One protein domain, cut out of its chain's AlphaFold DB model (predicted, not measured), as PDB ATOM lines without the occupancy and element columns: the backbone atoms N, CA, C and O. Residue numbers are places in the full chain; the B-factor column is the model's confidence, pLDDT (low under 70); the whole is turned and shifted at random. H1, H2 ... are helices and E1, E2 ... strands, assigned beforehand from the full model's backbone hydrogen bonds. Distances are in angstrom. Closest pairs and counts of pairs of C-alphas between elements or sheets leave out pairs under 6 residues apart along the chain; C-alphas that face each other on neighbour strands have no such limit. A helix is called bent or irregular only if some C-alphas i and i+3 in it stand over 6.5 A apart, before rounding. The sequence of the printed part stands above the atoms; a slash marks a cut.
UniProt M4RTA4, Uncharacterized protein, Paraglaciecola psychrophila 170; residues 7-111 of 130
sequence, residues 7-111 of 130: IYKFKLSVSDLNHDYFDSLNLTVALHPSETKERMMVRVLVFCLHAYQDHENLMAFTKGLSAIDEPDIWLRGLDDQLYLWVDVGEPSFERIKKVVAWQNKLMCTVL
ATOM      1  N   ILE A   7     126.829 181.936  91.994       95.12
ATOM      2  CA  ILE A   7     127.967 182.256  92.868       95.12
ATOM      3  C   ILE A   7     127.526 183.186  93.999       95.12
ATOM      4  O   ILE A   7     127.005 184.272  93.745       95.12
ATOM      5  N   TYR A   8     127.802 182.785  95.235       97.00
ATOM      6  CA  TYR A   8     127.619 183.580  96.443       97.00
ATOM      7  C   TYR A   8     128.975 183.971  97.028       97.00
ATOM      8  O   TYR A   8     129.917 183.179  97.025       97.00
ATOM      9  N   LYS A   9     129.071 185.200  97.537       97.38
ATOM     10  CA  LYS A   9     130.249 185.699  98.250       97.38
ATOM     11  C   LYS A   9     129.846 186.062  99.670       97.38
ATOM     12  O   LYS A   9     128.941 186.875  99.850       97.38
ATOM     13  N   PHE A  10     130.523 185.483 100.650       96.75
ATOM     14  CA  PHE A  10     130.289 185.729 102.066       96.75
ATOM     15  C   PHE A  10     131.508 186.404 102.681       96.75
ATOM     16  O   PHE A  10     132.644 186.026 102.398       96.75
ATOM     17  N   LYS A  11     131.254 187.395 103.531       97.00
ATOM     18  CA  LYS A  11     132.244 187.966 104.441       97.00
ATOM     19  C   LYS A  11     131.760 187.667 105.846       97.00
ATOM     20  O   LYS A  11     130.693 188.148 106.223       97.00
ATOM     21  N   LEU A  12     132.486 186.824 106.562       95.69
ATOM     22  CA  LEU A  12     132.087 186.311 107.866       95.69
ATOM     23  C   LEU A  12     133.169 186.660 108.873       95.69
ATOM     24  O   LEU A  12     134.342 186.485 108.581       95.69
ATOM     25  N   SER A  13     132.773 187.119 110.052       96.44
ATOM     26  CA  SER A  13     133.675 187.243 111.195       96.44
ATOM     27  C   SER A  13     133.348 186.116 112.163       96.44
ATOM     28  O   SER A  13     132.197 185.978 112.581       96.44
ATOM     29  N   VAL A  14     134.339 185.283 112.461       95.06
ATOM     30  CA  VAL A  14     134.227 184.124 113.343       95.06
ATOM     31  C   VAL A  14     134.907 184.462 114.661       95.06
ATOM     32  O   VAL A  14     136.058 184.887 114.671       95.06
ATOM     33  N   SER A  15     134.177 184.261 115.756       96.31
ATOM     34  CA  SER A  15     134.675 184.401 117.123       96.31
ATOM     35  C   SER A  15     134.378 183.108 117.875       96.31
ATOM     36  O   SER A  15     133.286 182.943 118.419       96.31
ATOM     37  N   ASP A  16     135.323 182.175 117.863       94.44
ATOM     38  CA  ASP A  16     135.224 180.894 118.557       94.44
ATOM     39  C   ASP A  16     136.026 180.933 119.860       94.44
ATOM     40  O   ASP A  16     137.252 180.833 119.880       94.44
ATOM     41  N   LEU A  17     135.293 181.070 120.966       95.31
ATOM     42  CA  LEU A  17     135.852 181.163 122.312       95.31
ATOM     43  C   LEU A  17     136.409 179.830 122.829       95.31
ATOM     44  O   LEU A  17     137.158 179.836 123.799       95.31
ATOM     45  N   ASN A  18     136.034 178.691 122.238       95.12
ATOM     46  CA  ASN A  18     136.509 177.387 122.715       95.12
ATOM     47  C   ASN A  18     137.939 177.095 122.252       95.12
ATOM     48  O   ASN A  18     138.655 176.345 122.912       95.12
ATOM     49  N   HIS A  19     138.331 177.675 121.117       94.00
ATOM     50  CA  HIS A  19     139.627 177.455 120.474       94.00
ATOM     51  C   HIS A  19     140.470 178.740 120.392       94.00
ATOM     52  O   HIS A  19     141.487 178.744 119.704       94.00
ATOM     53  N   ASP A  20     140.036 179.827 121.047       94.06
ATOM     54  CA  ASP A  20     140.637 181.167 120.956       94.06
ATOM     55  C   ASP A  20     140.844 181.647 119.501       94.06
ATOM     56  O   ASP A  20     141.814 182.334 119.172       94.06
ATOM     57  N   TYR A  21     139.919 181.282 118.607       94.12
ATOM     58  CA  TYR A  21     140.011 181.565 117.177       94.12
ATOM     59  C   TYR A  21     139.138 182.768 116.806       94.12
ATOM     60  O   TYR A  21     137.909 182.728 116.898       94.12
ATOM     61  N   PHE A  22     139.788 183.845 116.363       95.75
ATOM     62  CA  PHE A  22     139.144 185.091 115.953       95.75
ATOM     63  C   PHE A  22     139.650 185.490 114.573       95.75
ATOM     64  O   PHE A  22     140.778 185.964 114.442       95.75
ATOM     65  N   ASP A  23     138.824 185.310 113.547       94.94
ATOM     66  CA  ASP A  23     139.237 185.582 112.171       94.94
ATOM     67  C   ASP A  23     138.089 186.096 111.295       94.94
ATOM     68  O   ASP A  23     136.910 186.037 111.653       94.94
ATOM     69  N   SER A  24     138.433 186.631 110.127       94.94
ATOM     70  CA  SER A  24     137.493 187.061 109.099       94.94
ATOM     71  C   SER A  24     137.654 186.240 107.821       94.94
ATOM     72  O   SER A  24     138.611 186.395 107.067       94.94
ATOM     73  N   LEU A  25     136.648 185.421 107.524       94.88
ATOM     74  CA  LEU A  25     136.603 184.537 106.367       94.88
ATOM     75  C   LEU A  25     135.933 185.222 105.171       94.88
ATOM     76  O   LEU A  25     134.812 185.733 105.260       94.88
ATOM     77  N   ASN A  26     136.597 185.175 104.015       95.81
ATOM     78  CA  ASN A  26     136.043 185.618 102.735       95.81
ATOM     79  C   ASN A  26     135.761 184.399 101.853       95.81
ATOM     80  O   ASN A  26     136.640 183.914 101.144       95.81
ATOM     81  N   LEU A  27     134.526 183.902 101.882       95.75
ATOM     82  CA  LEU A  27     134.149 182.660 101.209       95.75
ATOM     83  C   LEU A  27     133.486 182.937  99.860       95.75
ATOM     84  O   LEU A  27     132.625 183.810  99.740       95.75
ATOM     85  N   THR A  28     133.842 182.150  98.846       96.00
ATOM     86  CA  THR A  28     133.147 182.124  97.551       96.00
ATOM     87  C   THR A  28     132.553 180.739  97.346       96.00
ATOM     88  O   THR A  28     133.287 179.763  97.227       96.00
ATOM     89  N   VAL A  29     131.224 180.650  97.308       94.94
ATOM     90  CA  VAL A  29     130.491 179.382  97.237       94.94
ATOM     91  C   VAL A  29     129.708 179.318  95.935       94.94
ATOM     92  O   VAL A  29     128.953 180.231  95.606       94.94
ATOM     93  N   ALA A  30     129.875 178.225  95.196       93.94
ATOM     94  CA  ALA A  30     129.045 177.915  94.042       93.94
ATOM     95  C   ALA A  30     127.849 177.058  94.486       93.94
ATOM     96  O   ALA A  30     128.035 175.928  94.933       93.94
ATOM     97  N   LEU A  31     126.637 177.598  94.349       92.31
ATOM     98  CA  LEU A  31     125.382 176.883  94.571       92.31
ATOM     99  C   LEU A  31     125.031 176.088  93.312       92.31
ATOM    100  O   LEU A  31     124.745 176.670  92.257       92.31
ATOM    101  N   HIS A  32     125.047 174.762  93.428       90.50
ATOM    102  CA  HIS A  32     124.606 173.888  92.345       90.50
ATOM    103  C   HIS A  32     123.077 174.010  92.146       90.50
ATOM    104  O   HIS A  32     122.350 174.152  93.122       90.50
ATOM    105  N   PRO A  33     122.538 173.917  90.917       88.56
ATOM    106  CA  PRO A  33     121.093 174.028  90.664       88.56
ATOM    107  C   PRO A  33     120.221 173.002  91.405       88.56
ATOM    108  O   PRO A  33     119.051 173.263  91.663       88.56
ATOM    109  N   SER A  34     120.782 171.837  91.740       88.25
ATOM    110  CA  SER A  34     120.124 170.802  92.558       88.25
ATOM    111  C   SER A  34     120.382 170.952  94.062       88.25
ATOM    112  O   SER A  34     119.904 170.138  94.843       88.25
ATOM    113  N   GLU A  35     121.173 171.942  94.471       88.88
ATOM    114  CA  GLU A  35     121.457 172.239  95.870       88.88
ATOM    115  C   GLU A  35     120.455 173.267  96.401       88.88
ATOM    116  O   GLU A  35     120.157 174.271  95.752       88.88
ATOM    117  N   THR A  36     119.929 173.021  97.599       90.88
ATOM    118  CA  THR A  36     119.049 173.974  98.277       90.88
ATOM    119  C   THR A  36     119.869 175.046  98.993       90.88
ATOM    120  O   THR A  36     121.021 174.826  99.385       90.88
ATOM    121  N   LYS A  37     119.283 176.230  99.201       91.56
ATOM    122  CA  LYS A  37     119.969 177.317  99.919       91.56
ATOM    123  C   LYS A  37     120.264 176.923 101.364       91.56
ATOM    124  O   LYS A  37     121.311 177.284 101.884       91.56
ATOM    125  N   GLU A  38     119.377 176.155 101.984       90.81
ATOM    126  CA  GLU A  38     119.536 175.612 103.331       90.81
ATOM    127  C   GLU A  38     120.791 174.740 103.408       90.81
ATOM    128  O   GLU A  38     121.636 174.953 104.274       90.81
ATOM    129  N   ARG A  39     120.977 173.825 102.447       90.00
ATOM    130  CA  ARG A  39     122.172 172.979 102.382       90.00
ATOM    131  C   ARG A  39     123.450 173.785 102.178       90.00
ATOM    132  O   ARG A  39     124.447 173.528 102.852       90.00
ATOM    133  N   MET A  40     123.413 174.786 101.300       92.81
ATOM    134  CA  MET A  40     124.538 175.701 101.103       92.81
ATOM    135  C   MET A  40     124.891 176.448 102.398       92.81
ATOM    136  O   MET A  40     126.067 176.547 102.741       92.81
ATOM    137  N   MET A  41     123.898 176.938 103.147       94.25
ATOM    138  CA  MET A  41     124.142 177.616 104.425       94.25
ATOM    139  C   MET A  41     124.720 176.674 105.481       94.25
ATOM    140  O   MET A  41     125.594 177.088 106.237       94.25
ATOM    141  N   VAL A  42     124.303 175.404 105.503       92.88
ATOM    142  CA  VAL A  42     124.914 174.399 106.381       92.88
ATOM    143  C   VAL A  42     126.377 174.173 106.012       92.88
ATOM    144  O   VAL A  42     127.214 174.168 106.905       92.88
ATOM    145  N   ARG A  43     126.728 174.079 104.722       93.19
ATOM    146  CA  ARG A  43     128.142 174.015 104.305       93.19
ATOM    147  C   ARG A  43     128.938 175.218 104.808       93.19
ATOM    148  O   ARG A  43     130.015 175.044 105.362       93.19
ATOM    149  N   VAL A  44     128.406 176.429 104.653       95.06
ATOM    150  CA  VAL A  44     129.060 177.645 105.164       95.06
ATOM    151  C   VAL A  44     129.254 177.574 106.680       95.06
ATOM    152  O   VAL A  44     130.336 177.876 107.171       95.06
ATOM    153  N   LEU A  45     128.240 177.130 107.422       93.69
ATOM    154  CA  LEU A  45     128.313 176.999 108.875       93.69
ATOM    155  C   LEU A  45     129.357 175.960 109.303       93.69
ATOM    156  O   LEU A  45     130.153 176.235 110.195       93.69
ATOM    157  N   VAL A  46     129.392 174.798 108.649       92.69
ATOM    158  CA  VAL A  46     130.377 173.748 108.940       92.69
ATOM    159  C   VAL A  46     131.794 174.214 108.618       92.69
ATOM    160  O   VAL A  46     132.703 173.944 109.396       92.69
ATOM    161  N   PHE A  47     131.979 174.975 107.534       94.50
ATOM    162  CA  PHE A  47     133.261 175.615 107.238       94.50
ATOM    163  C   PHE A  47     133.716 176.491 108.414       94.50
ATOM    164  O   PHE A  47     134.830 176.336 108.899       94.50
ATOM    165  N   CYS A  48     132.840 177.361 108.932       94.06
ATOM    166  CA  CYS A  48     133.163 178.211 110.080       94.06
ATOM    167  C   CYS A  48     133.483 177.408 111.350       94.06
ATOM    168  O   CYS A  48     134.403 177.775 112.072       94.06
ATOM    169  N   LEU A  49     132.752 176.319 111.616       91.94
ATOM    170  CA  LEU A  49     132.975 175.468 112.793       91.94
ATOM    171  C   LEU A  49     134.334 174.765 112.784       91.94
ATOM    172  O   LEU A  49     134.858 174.454 113.847       91.94
ATOM    173  N   HIS A  50     134.892 174.499 111.604       92.19
ATOM    174  CA  HIS A  50     136.191 173.846 111.467       92.19
ATOM    175  C   HIS A  50     137.320 174.805 111.077       92.19
ATOM    176  O   HIS A  50     138.465 174.369 110.986       92.19
ATOM    177  N   ALA A  51     137.038 176.098 110.893       93.25
ATOM    178  CA  ALA A  51     138.024 177.084 110.453       93.25
ATOM    179  C   ALA A  51     139.244 177.174 111.387       93.25
ATOM    180  O   ALA A  51     140.360 177.357 110.916       93.25
ATOM    181  N   TYR A  52     139.064 176.940 112.694       92.44
ATOM    182  CA  TYR A  52     140.167 176.928 113.662       92.44
ATOM    183  C   TYR A  52     141.232 175.849 113.380       92.44
ATOM    184  O   TYR A  52     142.362 175.983 113.844       92.44
ATOM    185  N   GLN A  53     140.882 174.783 112.647       90.06
ATOM    186  CA  GLN A  53     141.802 173.701 112.271       90.06
ATOM    187  C   GLN A  53     142.649 174.057 111.041       90.06
ATOM    188  O   GLN A  53     143.626 173.370 110.746       90.06
ATOM    189  N   ASP A  54     142.266 175.094 110.297       90.38
ATOM    190  CA  ASP A  54     142.880 175.458 109.026       90.38
ATOM    191  C   ASP A  54     143.872 176.614 109.181       90.38
ATOM    192  O   ASP A  54     143.615 177.759 108.815       90.38
ATOM    193  N   HIS A  55     145.043 176.304 109.730       85.50
ATOM    194  CA  HIS A  55     146.096 177.297 109.954       85.50
ATOM    195  C   HIS A  55     146.737 177.824 108.657       85.50
ATOM    196  O   HIS A  55     147.323 178.906 108.659       85.50
ATOM    197  N   GLU A  56     146.635 177.074 107.558       88.25
ATOM    198  CA  GLU A  56     147.288 177.380 106.276       88.25
ATOM    199  C   GLU A  56     146.308 177.874 105.196       88.25
ATOM    200  O   GLU A  56     146.721 178.137 104.067       88.25
ATOM    201  N   ASN A  57     145.027 178.066 105.534       89.19
ATOM    202  CA  ASN A  57     143.957 178.442 104.598       89.19
ATOM    203  C   ASN A  57     143.804 177.460 103.417       89.19
ATOM    204  O   ASN A  57     143.596 177.864 102.268       89.19
ATOM    205  N   LEU A  58     143.940 176.164 103.694       93.44
ATOM    206  CA  LEU A  58     143.840 175.073 102.726       93.44
ATOM    207  C   LEU A  58     142.455 174.409 102.706       93.44
ATOM    208  O   LEU A  58     142.201 173.531 101.873       93.44
ATOM    209  N   MET A  59     141.541 174.799 103.597       94.00
ATOM    210  CA  MET A  59     140.170 174.309 103.593       94.00
ATOM    211  C   MET A  59     139.413 174.868 102.389       94.00
ATOM    212  O   MET A  59     139.427 176.066 102.105       94.00
ATOM    213  N   ALA A  60     138.707 173.996 101.673       94.44
ATOM    214  CA  ALA A  60     138.057 174.371 100.425       94.44
ATOM    215  C   ALA A  60     136.681 173.730 100.257       94.44
ATOM    216  O   ALA A  60     136.448 172.582 100.639       94.44
ATOM    217  N   PHE A  61     135.791 174.477  99.603       94.44
ATOM    218  CA  PHE A  61     134.551 173.949  99.052       94.44
ATOM    219  C   PHE A  61     134.837 173.166  97.772       94.44
ATOM    220  O   PHE A  61     135.490 173.666  96.856       94.44
ATOM    221  N   THR A  62     134.278 171.971  97.684       92.19
ATOM    222  CA  THR A  62     134.430 171.071  96.537       92.19
ATOM    223  C   THR A  62     133.131 170.945  95.753       92.19
ATOM    224  O   THR A  62     132.129 171.611  96.045       92.19
ATOM    225  N   LYS A  63     133.144 170.119  94.698       82.38
ATOM    226  CA  LYS A  63     131.974 169.926  93.834       82.38
ATOM    227  C   LYS A  63     130.872 169.091  94.494       82.38
ATOM    228  O   LYS A  63     129.746 169.139  93.999       82.38
ATOM    229  N   GLY A  64     131.166 168.377  95.587       78.94
ATOM    230  CA  GLY A  64     130.194 167.691  96.448       78.94
ATOM    231  C   GLY A  64     129.131 166.923  95.671       78.94
ATOM    232  O   GLY A  64     129.435 165.962  94.978       78.94
ATOM    233  N   LEU A  65     127.882 167.398  95.722       75.44
ATOM    234  CA  LEU A  65     126.726 166.859  94.980       75.44
ATOM    235  C   LEU A  65     126.985 166.534  93.498       75.44
ATOM    236  O   LEU A  65     126.309 165.678  92.934       75.44
ATOM    237  N   SER A  66     127.918 167.228  92.847       75.75
ATOM    238  CA  SER A  66     128.257 167.019  91.439       75.75
ATOM    239  C   SER A  66     129.384 166.001  91.209       75.75
ATOM    240  O   SER A  66     129.659 165.676  90.054       75.75
ATOM    241  N   ALA A  67     130.050 165.508  92.258       79.69
ATOM    242  CA  ALA A  67     131.179 164.586  92.172       79.69
ATOM    243  C   ALA A  67     131.158 163.547  93.308       79.69
ATOM    244  O   ALA A  67     131.344 163.858  94.477       79.69
ATOM    245  N   ILE A  68     130.997 162.272  92.949       73.94
ATOM    246  CA  ILE A  68     130.874 161.165  93.917       73.94
ATOM    247  C   ILE A  68     132.173 160.949  94.714       73.94
ATOM    248  O   ILE A  68     132.131 160.435  95.828       73.94
ATOM    249  N   ASP A  69     133.323 161.356  94.184       82.12
ATOM    250  CA  ASP A  69     134.626 161.142  94.823       82.12
ATOM    251  C   ASP A  69     135.141 162.352  95.613       82.12
ATOM    252  O   ASP A  69     136.217 162.274  96.196       82.12
ATOM    253  N   GLU A  70     134.380 163.449  95.669       86.88
ATOM    254  CA  GLU A  70     134.728 164.647  96.438       86.88
ATOM    255  C   GLU A  70     133.717 164.868  97.580       86.88
ATOM    256  O   GLU A  70     132.534 164.558  97.408       86.88
ATOM    257  N   PRO A  71     134.143 165.402  98.741       90.75
ATOM    258  CA  PRO A  71     133.234 165.821  99.808       90.75
ATOM    259  C   PRO A  71     132.507 167.113  99.417       90.75
ATOM    260  O   PRO A  71     132.667 167.616  98.304       90.75
ATOM    261  N   ASP A  72     131.738 167.705 100.327       91.50
ATOM    262  CA  ASP A  72     131.299 169.100 100.186       91.50
ATOM    263  C   ASP A  72     132.362 170.110 100.627       91.50
ATOM    264  O   ASP A  72     132.430 171.224 100.086       91.50
ATOM    265  N   ILE A  73     133.138 169.730 101.646       93.00
ATOM    266  CA  ILE A  73     134.248 170.498 102.210       93.00
ATOM    267  C   ILE A  73     135.348 169.515 102.589       93.00
ATOM    268  O   ILE A  73     135.087 168.446 103.148       93.00
ATOM    269  N   TRP A  74     136.587 169.900 102.331       92.38
ATOM    270  CA  TRP A  74     137.745 169.205 102.871       92.38
ATOM    271  C   TRP A  74     138.806 170.173 103.372       92.38
ATOM    272  O   TRP A  74     138.826 171.339 102.985       92.38
ATOM    273  N   LEU A  75     139.714 169.652 104.190       92.12
ATOM    274  CA  LEU A  75     141.001 170.268 104.491       92.12
ATOM    275  C   LEU A  75     142.090 169.309 104.024       92.12
ATOM    276  O   LEU A  75     142.108 168.157 104.466       92.12
ATOM    277  N   ARG A  76     142.968 169.754 103.124       89.38
ATOM    278  CA  ARG A  76     144.091 168.961 102.610       89.38
ATOM    279  C   ARG A  76     145.391 169.729 102.799       89.38
ATOM    280  O   ARG A  76     145.452 170.883 102.404       89.38
ATOM    281  N   GLY A  77     146.396 169.085 103.378       88.75
ATOM    282  CA  GLY A  77     147.746 169.619 103.493       88.75
ATOM    283  C   GLY A  77     148.444 169.754 102.145       88.75
ATOM    284  O   GLY A  77     147.996 169.228 101.123       88.75
ATOM    285  N   LEU A  78     149.586 170.439 102.163       89.19
ATOM    286  CA  LEU A  78     150.460 170.615 100.998       89.19
ATOM    287  C   LEU A  78     151.098 169.303 100.512       89.19
ATOM    288  O   LEU A  78     151.533 169.207  99.368       89.19
ATOM    289  N   ASP A  79     151.142 168.292 101.372       89.56
ATOM    290  CA  ASP A  79     151.569 166.919 101.097       89.56
ATOM    291  C   ASP A  79     150.429 166.038 100.548       89.56
ATOM    292  O   ASP A  79     150.539 164.811 100.515       89.56
ATOM    293  N   ASP A  80     149.320 166.662 100.140       84.94
ATOM    294  CA  ASP A  80     148.076 166.027  99.716       84.94
ATOM    295  C   ASP A  80     147.377 165.197 100.810       84.94
ATOM    296  O   ASP A  80     146.343 164.562 100.534       84.94
ATOM    297  N   GLN A  81     147.861 165.243 102.059       86.69
ATOM    298  CA  GLN A  81     147.234 164.568 103.183       86.69
ATOM    299  C   GLN A  81     145.900 165.238 103.510       86.69
ATOM    300  O   GLN A  81     145.809 166.403 103.869       86.69
ATOM    301  N   LEU A  82     144.818 164.479 103.389       86.50
ATOM    302  CA  LEU A  82     143.495 164.927 103.812       86.50
ATOM    303  C   LEU A  82     143.430 164.907 105.356       86.50
ATOM    304  O   LEU A  82     143.816 163.920 105.975       86.50
ATOM    305  N   TYR A  83     142.960 165.982 105.974       87.62
ATOM    306  CA  TYR A  83     142.811 166.114 107.430       87.62
ATOM    307  C   TYR A  83     141.341 166.093 107.851       87.62
ATOM    308  O   TYR A  83     140.981 165.455 108.841       87.62
ATOM    309  N   LEU A  84     140.481 166.722 107.046       89.12
ATOM    310  CA  LEU A  84     139.045 166.824 107.289       89.12
ATOM    311  C   LEU A  84     138.269 166.426 106.036       89.12
ATOM    312  O   LEU A  84     138.558 166.924 104.947       89.12
ATOM    313  N   TRP A  85     137.260 165.574 106.205       89.88
ATOM    314  CA  TRP A  85     136.275 165.236 105.179       89.88
ATOM    315  C   TRP A  85     134.872 165.556 105.688       89.88
ATOM    316  O   TRP A  85     134.445 164.999 106.700       89.88
ATOM    317  N   VAL A  86     134.139 166.412 104.977       90.00
ATOM    318  CA  VAL A  86     132.782 166.808 105.367       90.00
ATOM    319  C   VAL A  86     131.773 166.491 104.276       90.00
ATOM    320  O   VAL A  86     131.856 167.017 103.166       90.00
ATOM    321  N   ASP A  87     130.755 165.717 104.642       88.81
ATOM    322  CA  ASP A  87     129.559 165.511 103.828       88.81
ATOM    323  C   ASP A  87     128.334 166.134 104.508       88.81
ATOM    324  O   ASP A  87     128.019 165.855 105.668       88.81
ATOM    325  N   VAL A  88     127.613 166.973 103.768       87.50
ATOM    326  CA  VAL A  88     126.385 167.633 104.214       87.50
ATOM    327  C   VAL A  88     125.169 166.965 103.575       87.50
ATOM    328  O   VAL A  88     125.049 166.849 102.351       87.50
ATOM    329  N   GLY A  89     124.210 166.583 104.409       84.12
ATOM    330  CA  GLY A  89     123.021 165.824 104.045       84.12
ATOM    331  C   GLY A  89     123.091 164.401 104.585       84.12
ATOM    332  O   GLY A  89     123.685 164.150 105.627       84.12
ATOM    333  N   GLU A  90     122.464 163.471 103.876       83.12
ATOM    334  CA  GLU A  90     122.382 162.064 104.265       83.12
ATOM    335  C   GLU A  90     123.207 161.208 103.287       83.12
ATOM    336  O   GLU A  90     122.695 160.786 102.246       83.12
ATOM    337  N   PRO A  91     124.514 161.004 103.545       82.06
ATOM    338  CA  PRO A  91     125.341 160.170 102.685       82.06
ATOM    339  C   PRO A  91     124.924 158.700 102.794       82.06
ATOM    340  O   PRO A  91     124.560 158.209 103.863       82.06
ATOM    341  N   SER A  92     125.027 157.968 101.683       83.19
ATOM    342  CA  SER A  92     124.743 156.533 101.677       83.19
ATOM    343  C   SER A  92     125.720 155.765 102.572       83.19
ATOM    344  O   SER A  92     126.878 156.152 102.753       83.19
ATOM    345  N   PHE A  93     125.279 154.616 103.087       83.19
ATOM    346  CA  PHE A  93     126.138 153.737 103.884       83.19
ATOM    347  C   PHE A  93     127.418 153.328 103.135       83.19
ATOM    348  O   PHE A  93     128.496 153.270 103.723       83.19
ATOM    349  N   GLU A  94     127.321 153.088 101.825       84.31
ATOM    350  CA  GLU A  94     128.476 152.759 100.985       84.31
ATOM    351  C   GLU A  94     129.497 153.899 100.933       84.31
ATOM    352  O   GLU A  94     130.700 153.646 101.033       84.31
ATOM    353  N   ARG A  95     129.031 155.152 100.840       83.38
ATOM    354  CA  ARG A  95     129.897 156.335 100.871       83.38
ATOM    355  C   ARG A  95     130.610 156.452 102.212       83.38
ATOM    356  O   ARG A  95     131.830 156.577 102.229       83.38
ATOM    357  N   ILE A  96     129.873 156.324 103.315       83.00
ATOM    358  CA  ILE A  96     130.442 156.339 104.669       83.00
ATOM    359  C   ILE A  96     131.528 155.264 104.796       83.00
ATOM    360  O   ILE A  96     132.647 155.552 105.212       83.00
ATOM    361  N   LYS A  97     131.235 154.027 104.377       83.56
ATOM    362  CA  LYS A  97     132.192 152.916 104.432       83.56
ATOM    363  C   LYS A  97     133.452 153.194 103.606       83.56
ATOM    364  O   LYS A  97     134.551 152.881 104.060       83.56
ATOM    365  N   LYS A  98     133.303 153.777 102.412       82.56
ATOM    366  CA  LYS A  98     134.424 154.155 101.538       82.56
ATOM    367  C   LYS A  98     135.306 155.226 102.183       82.56
ATOM    368  O   LYS A  98     136.522 155.077 102.169       82.56
ATOM    369  N   VAL A  99     134.705 156.257 102.776       79.69
ATOM    370  CA  VAL A  99     135.441 157.361 103.413       79.69
ATOM    371  C   VAL A  99     136.148 156.896 104.686       79.69
ATOM    372  O   VAL A  99     137.321 157.195 104.866       79.69
ATOM    373  N   VAL A 100     135.492 156.095 105.531       79.19
ATOM    374  CA  VAL A 100     136.108 155.532 106.750       79.19
ATOM    375  C   VAL A 100     137.291 154.613 106.425       79.19
ATOM    376  O   VAL A 100     138.237 154.518 107.205       79.19
ATOM    377  N   ALA A 101     137.277 153.947 105.265       78.94
ATOM    378  CA  ALA A 101     138.410 153.142 104.813       78.94
ATOM    379  C   ALA A 101     139.648 153.988 104.459       78.94
ATOM    380  O   ALA A 101     140.764 153.465 104.454       78.94
ATOM    381  N   TRP A 102     139.488 155.287 104.191       71.50
ATOM    382  CA  TRP A 102     140.609 156.208 104.039       71.50
ATOM    383  C   TRP A 102     141.154 156.569 105.427       71.50
ATOM    384  O   TRP A 102     140.740 157.542 106.049       71.50
ATOM    385  N   GLN A 103     142.072 155.739 105.927       50.69
ATOM    386  CA  GLN A 103     142.673 155.862 107.260       50.69
ATOM    387  C   GLN A 103     143.218 157.282 107.561       50.69
ATOM    388  O   GLN A 103     143.735 157.964 106.670       50.69
ATOM    389  N   ASN A 104     143.142 157.665 108.847       55.19
ATOM    390  CA  ASN A 104     143.678 158.881 109.501       55.19
ATOM    391  C   ASN A 104     142.881 160.200 109.415       55.19
ATOM    392  O   ASN A 104     143.493 161.256 109.554       55.19
ATOM    393  N   LYS A 105     141.555 160.201 109.216       58.28
ATOM    394  CA  LYS A 105     140.804 161.459 109.005       58.28
ATOM    395  C   LYS A 105     139.554 161.612 109.862       58.28
ATOM    396  O   LYS A 105     138.798 160.659 110.041       58.28
ATOM    397  N   LEU A 106     139.314 162.843 110.318       61.50
ATOM    398  CA  LEU A 106     138.029 163.262 110.867       61.50
ATOM    399  C   LEU A 106     137.008 163.330 109.726       61.50
ATOM    400  O   LEU A 106     137.134 164.135 108.803       61.50
ATOM    401  N   MET A 107     135.998 162.464 109.795       65.62
ATOM    402  CA  MET A 107     134.835 162.503 108.915       65.62
ATOM    403  C   MET A 107     133.675 163.145 109.676       65.62
ATOM    404  O   MET A 107     133.169 162.551 110.625       65.62
ATOM    405  N   CYS A 108     133.253 164.339 109.261       65.50
ATOM    406  CA  CYS A 108     132.091 165.020 109.824       65.50
ATOM    407  C   CYS A 108     130.903 164.892 108.863       65.50
ATOM    408  O   CYS A 108     130.954 165.374 107.731       65.50
ATOM    409  N   THR A 109     129.827 164.251 109.313       66.69
ATOM    410  CA  THR A 109     128.576 164.160 108.548       66.69
ATOM    411  C   THR A 109     127.516 165.026 109.207       66.69
ATOM    412  O   THR A 109     127.181 164.807 110.371       66.69
ATOM    413  N   VAL A 110     126.940 165.969 108.460       71.50
ATOM    414  CA  VAL A 110     125.857 166.826 108.964       71.50
ATOM    415  C   VAL A 110     124.540 166.449 108.312       71.50
ATOM    416  O   VAL A 110     124.297 166.791 107.158       71.50
ATOM    417  N   LEU A 111     123.668 165.775 109.064       69.62
ATOM    418  CA  LEU A 111     122.337 165.404 108.587       69.62
ATOM    419  C   LEU A 111     121.424 166.634 108.519       69.62
ATOM    420  O   LEU A 111     121.054 167.203 109.544       69.62
TER     421      LEU A 111
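What this domain is: This is residues 7 to 111 of the 130 residues of an uncharacterized protein of Paraglaciecola psychrophila 170 (UniProt M4RTA4). One long helix, H1, lies in the crook between a long, bent hairpin of two strands, E1 and E2, and one face of a small four-stranded sheet, E3 to E6. The second, short helix, H2, sits out past H1 at the far end, where it only grazes the sheet at E5 and E6. The printed part has 105 residues, with two named helices and six named strands in the order E1, E2, H1, E3, E4, E5, H2, E6; the larger sheet runs E3, E4, E5, E6 and is mixed, while E1 and E2 are antiparallel. The class is mixed, helices and strands. The whole is compact and rounded, with a radius of gyration of the C-alphas of 13.7 A and spans of 37 by 33 by 24 A.

Where its parts are: E1, residues 7 to 16, begins with C-alpha 7 at (127.967, 182.256, 92.868), is 26.7 A long and bends by 51 degrees at residue 13. E2, residues 21 to 31, is 27.3 A long and bends by 62 degrees at residue 24. H1, residues 37 to 53, is 25.3 A long and begins at C-alpha 37 (119.969, 177.317, 99.919); it is irregular, with C-alphas 49 and 52 at 7.4 A. E3 is residues 59 to 61, E4 residues 73 to 76, and E5 residues 82 to 88, 17.3 A long. H2 is residues 93 to 100, and E6, residues 106 to 110, ends with C-alpha 110 at (125.857, 166.826, 108.964).

How they stand to each other: E1 and E2 form a hairpin at 160 degrees, with N 10 and O 27 at 2.8 A. The closest C-alphas of E2 and H1 are those of Tyr 21 and Tyr 52, 5.8 A. H1 is on the sheet E3 to E6, two layers, a helix on one face of a sheet; its closest C-alphas to E5 are those of Arg 43 and Val 88, 6.6 A. E3, E4 and E5 make a meander, each strand the antiparallel neighbour of the one before, with N 60 and O 74 at 3.0 A and N 86 and O 73 at 2.9 A. E5, H2 and E6 make a strand-helix-strand unit, two parallel neighbours joined through a helix, with a right-handed crossover; N 108 and O 85 are at 2.9 A. H1 and H2 are apart. In H2 every O i to N i+4 pair is within hydrogen-bond range, in H1 11 of 13.

The domain as a whole: The C-alphas farthest apart are those of Phe 22 and Glu 94, 37.2 A. The printed part has no cut. The link E3 to E4, 11 residues, is long, and the other links are tight. Mean pLDDT of the printed part is 87.4; residues 103 to 109 and 111 are under 70.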